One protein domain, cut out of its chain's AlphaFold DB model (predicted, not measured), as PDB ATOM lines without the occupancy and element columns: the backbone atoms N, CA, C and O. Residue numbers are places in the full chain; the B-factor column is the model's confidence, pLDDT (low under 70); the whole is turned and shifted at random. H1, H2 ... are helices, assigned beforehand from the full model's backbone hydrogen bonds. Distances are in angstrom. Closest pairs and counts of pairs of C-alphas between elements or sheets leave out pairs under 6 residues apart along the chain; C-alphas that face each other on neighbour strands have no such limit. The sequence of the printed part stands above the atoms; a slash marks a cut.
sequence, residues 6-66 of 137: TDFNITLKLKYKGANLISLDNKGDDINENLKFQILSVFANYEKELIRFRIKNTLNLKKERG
ATOM      1  N   THR A   6      14.407  -5.681 -24.437       54.44
ATOM      2  CA  THR A   6      13.085  -6.302 -24.554       54.44
ATOM      3  C   THR A   6      12.364  -5.834 -25.810       54.44
ATOM      4  O   THR A   6      11.844  -6.669 -26.549       54.44
ATOM      5  N   ASP A   7      12.457  -4.545 -26.119       58.12
ATOM      6  CA  ASP A   7      11.757  -3.924 -27.242       58.12
ATOM      7  C   ASP A   7      12.270  -4.487 -28.578       58.12
ATOM      8  O   ASP A   7      11.487  -4.882 -29.436       58.12
ATOM      9  N   PHE A   8      13.587  -4.698 -28.702       59.25
ATOM     10  CA  PHE A   8      14.221  -5.304 -29.884       59.25
ATOM     11  C   PHE A   8      13.704  -6.713 -30.219       59.25
ATOM     12  O   PHE A   8      13.389  -7.024 -31.369       59.25
ATOM     13  N   ASN A   9      13.611  -7.589 -29.213       61.91
ATOM     14  CA  ASN A   9      13.167  -8.970 -29.431       61.91
ATOM     15  C   ASN A   9      11.680  -9.043 -29.795       61.91
ATOM     16  O   ASN A   9      11.260  -9.970 -30.491       61.91
ATOM     17  N   ILE A  10      10.893  -8.081 -29.315       67.12
ATOM     18  CA  ILE A  10       9.463  -7.983 -29.589       67.12
ATOM     19  C   ILE A  10       9.250  -7.494 -31.026       67.12
ATOM     20  O   ILE A  10       8.533  -8.155 -31.774       67.12
ATOM     21  N   THR A  11       9.951  -6.445 -31.463       65.44
ATOM     22  CA  THR A  11       9.833  -5.912 -32.832       65.44
ATOM     23  C   THR A  11      10.225  -6.939 -33.896       65.44
ATOM     24  O   THR A  11       9.500  -7.126 -34.873       65.44
ATOM     25  N   LEU A  12      11.324  -7.678 -33.691       64.38
ATOM     26  CA  LEU A  12      11.739  -8.742 -34.615       64.38
ATOM     27  C   LEU A  12      10.707  -9.875 -34.689       64.38
ATOM     28  O   LEU A  12      10.374 -10.338 -35.779       64.38
ATOM     29  N   LYS A  13      10.163 -10.305 -33.542       66.38
ATOM     30  CA  LYS A  13       9.112 -11.335 -33.494       66.38
ATOM     31  C   LYS A  13       7.820 -10.891 -34.175       66.38
ATOM     32  O   LYS A  13       7.182 -11.716 -34.820       66.38
ATOM     33  N   LEU A  14       7.433  -9.625 -34.027       72.56
ATOM     34  CA  LEU A  14       6.243  -9.065 -34.669       72.56
ATOM     35  C   LEU A  14       6.417  -9.009 -36.191       72.56
ATOM     36  O   LEU A  14       5.545  -9.489 -36.913       72.56
ATOM     37  N   LYS A  15       7.589  -8.574 -36.671       67.31
ATOM     38  CA  LYS A  15       7.906  -8.539 -38.106       67.31
ATOM     39  C   LYS A  15       7.899  -9.932 -38.749       67.31
ATOM     40  O   LYS A  15       7.330 -10.104 -39.819       67.31
ATOM     41  N   TYR A  16       8.444 -10.952 -38.075       70.31
ATOM     42  CA  TYR A  16       8.369 -12.349 -38.543       70.31
ATOM     43  C   TYR A  16       6.941 -12.907 -38.607       70.31
ATOM     44  O   TYR A  16       6.691 -13.854 -39.347       70.31
ATOM     45  N   LYS A  17       6.004 -12.335 -37.845       78.44
ATOM     46  CA  LYS A  17       4.580 -12.692 -37.873       78.44
ATOM     47  C   LYS A  17       3.766 -11.847 -38.859       78.44
ATOM     48  O   LYS A  17       2.543 -11.921 -38.839       78.44
ATOM     49  N   GLY A  18       4.423 -11.040 -39.695       66.12
ATOM     50  CA  GLY A  18       3.760 -10.151 -40.650       66.12
ATOM     51  C   GLY A  18       3.064  -8.947 -40.008       66.12
ATOM     52  O   GLY A  18       2.272  -8.285 -40.669       66.12
ATOM     53  N   ALA A  19       3.337  -8.659 -38.731       69.62
ATOM     54  CA  ALA A  19       2.794  -7.494 -38.046       69.62
ATOM     55  C   ALA A  19       3.756  -6.304 -38.170       69.62
ATOM     56  O   ALA A  19       4.950  -6.420 -37.877       69.62
ATOM     57  N   ASN A  20       3.220  -5.148 -38.561       56.66
ATOM     58  CA  ASN A  20       3.960  -3.892 -38.597       56.66
ATOM     59  C   ASN A  20       3.858  -3.194 -37.240       56.66
ATOM     60  O   ASN A  20       2.766  -2.871 -36.777       56.66
ATOM     61  N   LEU A  21       5.006  -2.956 -36.603       63.00
ATOM     62  CA  LEU A  21       5.086  -2.079 -35.441       63.00
ATOM     63  C   LEU A  21       5.123  -0.635 -35.947       63.00
ATOM     64  O   LEU A  21       6.112  -0.227 -36.551       63.00
ATOM     65  N   ILE A  22       4.051   0.113 -35.707       60.12
ATOM     66  CA  ILE A  22       3.956   1.531 -36.061       60.12
ATOM     67  C   ILE A  22       4.114   2.332 -34.770       60.12
ATOM     68  O   ILE A  22       3.299   2.208 -33.856       60.12
ATOM     69  N   SER A  23       5.182   3.126 -34.680       55.16
ATOM     70  CA  SER A  23       5.337   4.103 -33.602       55.16
ATOM     71  C   SER A  23       4.433   5.297 -33.902       55.16
ATOM     72  O   SER A  23       4.590   5.938 -34.936       55.16
ATOM     73  N   LEU A  24       3.482   5.590 -33.015       56.47
ATOM     74  CA  LEU A  24       2.526   6.687 -33.209       56.47
ATOM     75  C   LEU A  24       3.164   8.081 -33.048       56.47
ATOM     76  O   LEU A  24       2.598   9.054 -33.541       56.47
ATOM     77  N   ASP A  25       4.348   8.165 -32.431       55.16
ATOM     78  CA  ASP A  25       5.072   9.428 -32.212       55.16
ATOM     79  C   ASP A  25       5.982   9.833 -33.388       55.16
ATOM     80  O   ASP A  25       6.299  11.012 -33.536       55.16
ATOM     81  N   ASN A  26       6.360   8.897 -34.269       50.16
ATOM     82  CA  ASN A  26       7.221   9.177 -35.423       50.16
ATOM     83  C   ASN A  26       6.420   9.057 -36.723       50.16
ATOM     84  O   ASN A  26       6.344   7.998 -37.342       50.16
ATOM     85  N   LYS A  27       5.833  10.171 -37.170       47.34
ATOM     86  CA  LYS A  27       5.320  10.303 -38.539       47.34
ATOM     87  C   LYS A  27       6.496  10.465 -39.506       47.34
ATOM     88  O   LYS A  27       6.848  11.581 -39.872       47.34
ATOM     89  N   GLY A  28       7.102   9.356 -39.905       49.41
ATOM     90  CA  GLY A  28       8.127   9.342 -40.940       49.41
ATOM     91  C   GLY A  28       8.321   7.936 -41.478       49.41
ATOM     92  O   GLY A  28       9.013   7.132 -40.860       49.41
ATOM     93  N   ASP A  29       7.727   7.647 -42.636       61.41
ATOM     94  CA  ASP A  29       8.158   6.542 -43.493       61.41
ATOM     95  C   ASP A  29       9.581   6.847 -43.966       61.41
ATOM     96  O   ASP A  29       9.800   7.429 -45.027       61.41
ATOM     97  N   ASP A  30      10.565   6.528 -43.134       60.88
ATOM     98  CA  ASP A  30      11.934   6.946 -43.369       60.88
ATOM     99  C   ASP A  30      12.808   5.699 -43.478       60.88
ATOM    100  O   ASP A  30      13.173   5.044 -42.497       60.88
ATOM    101  N   ILE A  31      13.155   5.350 -44.717       60.22
ATOM    102  CA  ILE A  31      14.166   4.337 -45.053       60.22
ATOM    103  C   ILE A  31      15.429   4.543 -44.192       60.22
ATOM    104  O   ILE A  31      16.076   3.567 -43.803       60.22
ATOM    105  N   ASN A  32      15.725   5.790 -43.803       64.88
ATOM    106  CA  ASN A  32      16.819   6.137 -42.906       64.88
ATOM    107  C   ASN A  32      16.654   5.617 -41.472       64.88
ATOM    108  O   ASN A  32      17.656   5.247 -40.866       64.88
ATOM    109  N   GLU A  33      15.447   5.563 -40.903       68.25
ATOM    110  CA  GLU A  33      15.240   4.971 -39.575       68.25
ATOM    111  C   GLU A  33      15.494   3.465 -39.622       68.25
ATOM    112  O   GLU A  33      16.294   2.947 -38.843       68.25
ATOM    113  N   ASN A  34      14.913   2.769 -40.602       68.00
ATOM    114  CA  ASN A  34      15.151   1.340 -40.805       68.00
ATOM    115  C   ASN A  34      16.638   1.026 -41.041       68.00
ATOM    116  O   ASN A  34      17.155   0.056 -40.483       68.00
ATOM    117  N   LEU A  35      17.339   1.858 -41.818       72.56
ATOM    118  CA  LEU A  35      18.778   1.732 -42.044       72.56
ATOM    119  C   LEU A  35      19.579   1.952 -40.751       72.56
ATOM    120  O   LEU A  35      20.432   1.131 -40.418       72.56
ATOM    121  N   LYS A  36      19.269   3.000 -39.974       72.38
ATOM    122  CA  LYS A  36      19.885   3.246 -38.657       72.38
ATOM    123  C   LYS A  36      19.680   2.051 -37.725       72.38
ATOM    124  O   LYS A  36      20.637   1.600 -37.097       72.38
ATOM    125  N   PHE A  37      18.476   1.483 -37.677       73.69
ATOM    126  CA  PHE A  37      18.183   0.298 -36.869       73.69
ATOM    127  C   PHE A  37      18.974  -0.938 -37.308       73.69
ATOM    128  O   PHE A  37      19.491  -1.671 -36.460       73.69
ATOM    129  N   GLN A  38      19.099  -1.181 -38.614       77.12
ATOM    130  CA  GLN A  38      19.899  -2.290 -39.136       77.12
ATOM    131  C   GLN A  38      21.377  -2.127 -38.776       77.12
ATOM    132  O   GLN A  38      21.983  -3.068 -38.264       77.12
ATOM    133  N   ILE A  39      21.931  -0.927 -38.955       80.75
ATOM    134  CA  ILE A  39      23.319  -0.615 -38.598       80.75
ATOM    135  C   ILE A  39      23.551  -0.834 -37.097       80.75
ATOM    136  O   ILE A  39      24.474  -1.553 -36.715       80.75
ATOM    137  N   LEU A  40      22.679  -0.299 -36.236       78.81
ATOM    138  CA  LEU A  40      22.764  -0.497 -34.784       78.81
ATOM    139  C   LEU A  40      22.697  -1.981 -34.394       78.81
ATOM    140  O   LEU A  40      23.424  -2.428 -33.509       78.81
ATOM    141  N   SER A  41      21.871  -2.766 -35.086       76.88
ATOM    142  CA  SER A  41      21.758  -4.211 -34.854       76.88
ATOM    143  C   SER A  41      23.038  -4.957 -35.234       76.88
ATOM    144  O   SER A  41      23.459  -5.873 -34.523       76.88
ATOM    145  N   VAL A  42      23.675  -4.566 -36.342       86.88
ATOM    146  CA  VAL A  42      24.967  -5.120 -36.768       86.88
ATOM    147  C   VAL A  42      26.040  -4.824 -35.724       86.88
ATOM    148  O   VAL A  42      26.744  -5.747 -35.316       86.88
ATOM    149  N   PHE A  43      26.117  -3.589 -35.220       88.38
ATOM    150  CA  PHE A  43      27.076  -3.229 -34.171       88.38
ATOM    151  C   PHE A  43      26.828  -3.974 -32.860       88.38
ATOM    152  O   PHE A  43      27.764  -4.537 -32.299       88.38
ATOM    153  N   ALA A  44      25.576  -4.079 -32.410       83.56
ATOM    154  CA  ALA A  44      25.247  -4.825 -31.197       83.56
ATOM    155  C   ALA A  44      25.644  -6.311 -31.303       83.56
ATOM    156  O   ALA A  44      26.153  -6.910 -30.350       83.56
ATOM    157  N   ASN A  45      25.438  -6.922 -32.474       85.50
ATOM    158  CA  ASN A  45      25.875  -8.292 -32.731       85.50
ATOM    159  C   ASN A  45      27.401  -8.406 -32.771       85.50
ATOM    160  O   ASN A  45      27.957  -9.323 -32.168       85.50
ATOM    161  N   TYR A  46      28.076  -7.465 -33.431       94.25
ATOM    162  CA  TYR A  46      29.532  -7.418 -33.483       94.25
ATOM    163  C   TYR A  46      30.151  -7.302 -32.084       94.25
ATOM    164  O   TYR A  46      31.010  -8.106 -31.729       94.25
ATOM    165  N   GLU A  47      29.676  -6.374 -31.251       91.38
ATOM    166  CA  GLU A  47      30.149  -6.208 -29.871       91.38
ATOM    167  C   GLU A  47      29.977  -7.487 -29.054       91.38
ATOM    168  O   GLU A  47      30.886  -7.917 -28.339       91.38
ATOM    169  N   LYS A  48      28.823  -8.139 -29.193       90.06
ATOM    170  CA  LYS A  48      28.538  -9.405 -28.520       90.06
ATOM    171  C   LYS A  48      29.515 -10.504 -28.937       90.06
ATOM    172  O   LYS A  48      30.008 -11.232 -28.071       90.06
ATOM    173  N   GLU A  49      29.797 -10.641 -30.229       94.19
ATOM    174  CA  GLU A  49      30.772 -11.620 -30.723       94.19
ATOM    175  C   GLU A  49      32.197 -11.278 -30.286       94.19
ATOM    176  O   GLU A  49      32.949 -12.160 -29.868       94.19
ATOM    177  N   LEU A  50      32.548  -9.998 -30.255       96.00
ATOM    178  CA  LEU A  50      33.840  -9.525 -29.776       96.00
ATOM    179  C   LEU A  50      34.038  -9.810 -28.277       96.00
ATOM    180  O   LEU A  50      35.110 -10.267 -27.868       96.00
ATOM    181  N   ILE A  51      33.007  -9.626 -27.447       94.19
ATOM    182  CA  ILE A  51      33.032 -10.008 -26.027       94.19
ATOM    183  C   ILE A  51      33.203 -11.523 -25.879       94.19
ATOM    184  O   ILE A  51      34.054 -11.977 -25.111       94.19
ATOM    185  N   ARG A  52      32.434 -12.322 -26.632       94.12
ATOM    186  CA  ARG A  52      32.558 -13.790 -26.629       94.12
ATOM    187  C   ARG A  52      33.966 -14.234 -27.002       94.12
ATOM    188  O   ARG A  52      34.532 -15.089 -26.321       94.12
ATOM    189  N   PHE A  53      34.537 -13.631 -28.039       96.31
ATOM    190  CA  PHE A  53      35.899 -13.892 -28.487       96.31
ATOM    191  C   PHE A  53      36.922 -13.592 -27.387       96.31
ATOM    192  O   PHE A  53      37.730 -14.457 -27.050       96.31
ATOM    193  N   ARG A  54      36.841 -12.417 -26.749       95.75
ATOM    194  CA  ARG A  54      37.729 -12.044 -25.635       95.75
ATOM    195  C   ARG A  54      37.623 -13.013 -24.459       95.75
ATOM    196  O   ARG A  54      38.646 -13.457 -23.947       95.75
ATOM    197  N   ILE A  55      36.406 -13.379 -24.050       93.50
ATOM    198  CA  ILE A  55      36.188 -14.343 -22.959       93.50
ATOM    199  C   ILE A  55      36.804 -15.697 -23.318       93.50
ATOM    200  O   ILE A  55      37.538 -16.266 -22.511       93.50
ATOM    201  N   LYS A  56      36.548 -16.199 -24.532       93.44
ATOM    202  CA  LYS A  56      37.096 -17.474 -25.010       93.44
ATOM    203  C   LYS A  56      38.624 -17.466 -24.994       93.44
ATOM    204  O   LYS A  56      39.221 -18.407 -24.480       93.44
ATOM    205  N   ASN A  57      39.250 -16.400 -25.488       94.06
ATOM    206  CA  ASN A  57      40.707 -16.278 -25.505       94.06
ATOM    207  C   ASN A  57      41.291 -16.225 -24.094       94.06
ATOM    208  O   ASN A  57      42.238 -16.948 -23.804       94.06
ATOM    209  N   THR A  58      40.692 -15.449 -23.189       92.75
ATOM    210  CA  THR A  58      41.122 -15.406 -21.786       92.75
ATOM    211  C   THR A  58      41.014 -16.779 -21.125       92.75
ATOM    212  O   THR A  58      41.938 -17.198 -20.433       92.75
ATOM    213  N   LEU A  59      39.919 -17.514 -21.347       91.12
ATOM    214  CA  LEU A  59      39.760 -18.866 -20.806       91.12
ATOM    215  C   LEU A  59      40.778 -19.850 -21.399       91.12
ATOM    216  O   LEU A  59      41.302 -20.683 -20.664       91.12
ATOM    217  N   ASN A  60      41.094 -19.740 -22.689       89.38
ATOM    218  CA  ASN A  60      42.125 -20.563 -23.324       89.38
ATOM    219  C   ASN A  60      43.512 -20.278 -22.737       89.38
ATOM    220  O   ASN A  60      44.183 -21.216 -22.322       89.38
ATOM    221  N   LEU A  61      43.895 -19.006 -22.594       90.88
ATOM    222  CA  LEU A  61      45.168 -18.617 -21.976       90.88
ATOM    223  C   LEU A  61      45.278 -19.121 -20.533       90.88
ATOM    224  O   LEU A  61      46.310 -19.648 -20.127       90.88
ATOM    225  N   LYS A  62      44.196 -19.010 -19.751       89.38
ATOM    226  CA  LYS A  62      44.139 -19.574 -18.395       89.38
ATOM    227  C   LYS A  62      44.324 -21.089 -18.403       89.38
ATOM    228  O   LYS A  62      45.072 -21.619 -17.588       89.38
ATOM    229  N   LYS A  63      43.682 -21.784 -19.345       87.19
ATOM    230  CA  LYS A  63      43.806 -23.237 -19.505       87.19
ATOM    231  C   LYS A  63      45.236 -23.649 -19.859       87.19
ATOM    232  O   LYS A  63      45.747 -24.584 -19.256       87.19
ATOM    233  N   GLU A  64      45.878 -22.952 -20.794       86.88
ATOM    234  CA  GLU A  64      47.278 -23.182 -21.185       86.88
ATOM    235  C   GLU A  64      48.242 -22.982 -20.008       86.88
ATOM    236  O   GLU A  64      49.188 -23.746 -19.844       86.88
ATOM    237  N   ARG A  65      47.958 -22.013 -19.131       87.25
ATOM    238  CA  ARG A  65      48.714 -21.763 -17.890       87.25
ATOM    239  C   ARG A  65      48.407 -22.748 -16.754       87.25
ATOM    240  O   ARG A  65      48.977 -22.622 -15.669       87.25
ATOM    241  N   GLY A  66      47.491 -23.695 -16.961       84.88
ATOM    242  CA  GLY A  66      47.036 -24.632 -15.930       84.88
ATOM    243  C   GLY A  66      46.195 -23.983 -14.823       84.88
ATOM    244  O   GLY A  66      46.017 -24.566 -13.752       84.88
TER     245      GLY A  66
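AT A GLANCE: This is residues 6 to 66 of the 137 residues of the protein "Resolvase/invertase-type recombinase catalytic domain-containing protein" of Campylobacter coli (UniProt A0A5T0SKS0). One long, straight helix, H2, makes the length of the model, and a long loop, residues 17 to 30, leads from its first end back to a short helix, H1, set off to the side of H2's first half across a gap. Residues 42 to 66, mostly H2, stick out free. The printed part has 61 residues, with two named helices, H1 then H2, and no named strand: all helix. It is extended, with a radius of gyration of the C-alphas of 18.2 A and spans of 58 by 23 by 17 A.

IN THESE COORDINATES: H2, residues 31 to 64, is 49.2 A long, from C-alpha 31 at (14.166, 4.337, -45.053) to C-alpha 64 at (47.278, -23.182, -21.185). H1, residues 6 to 16, is 16.0 A long and begins at C-alpha 6 (13.085, -6.302, -24.554).

HOW THE PARTS SIT: H2 and H1 are apart, with no C-alpha of the one within 8 A of the other. In both helices every O i to N i+4 pair is within hydrogen-bond range.

THE WHOLE: The C-alphas of Lys 27 and Gly 66, the two farthest apart, are 58.9 A apart. The printed part has no cut, and the link from H1 to H2 is long, 14 residues. Mean pLDDT of the printed part is 75.4; residues 6 to 13, 15 and 18 to 34 are under 70.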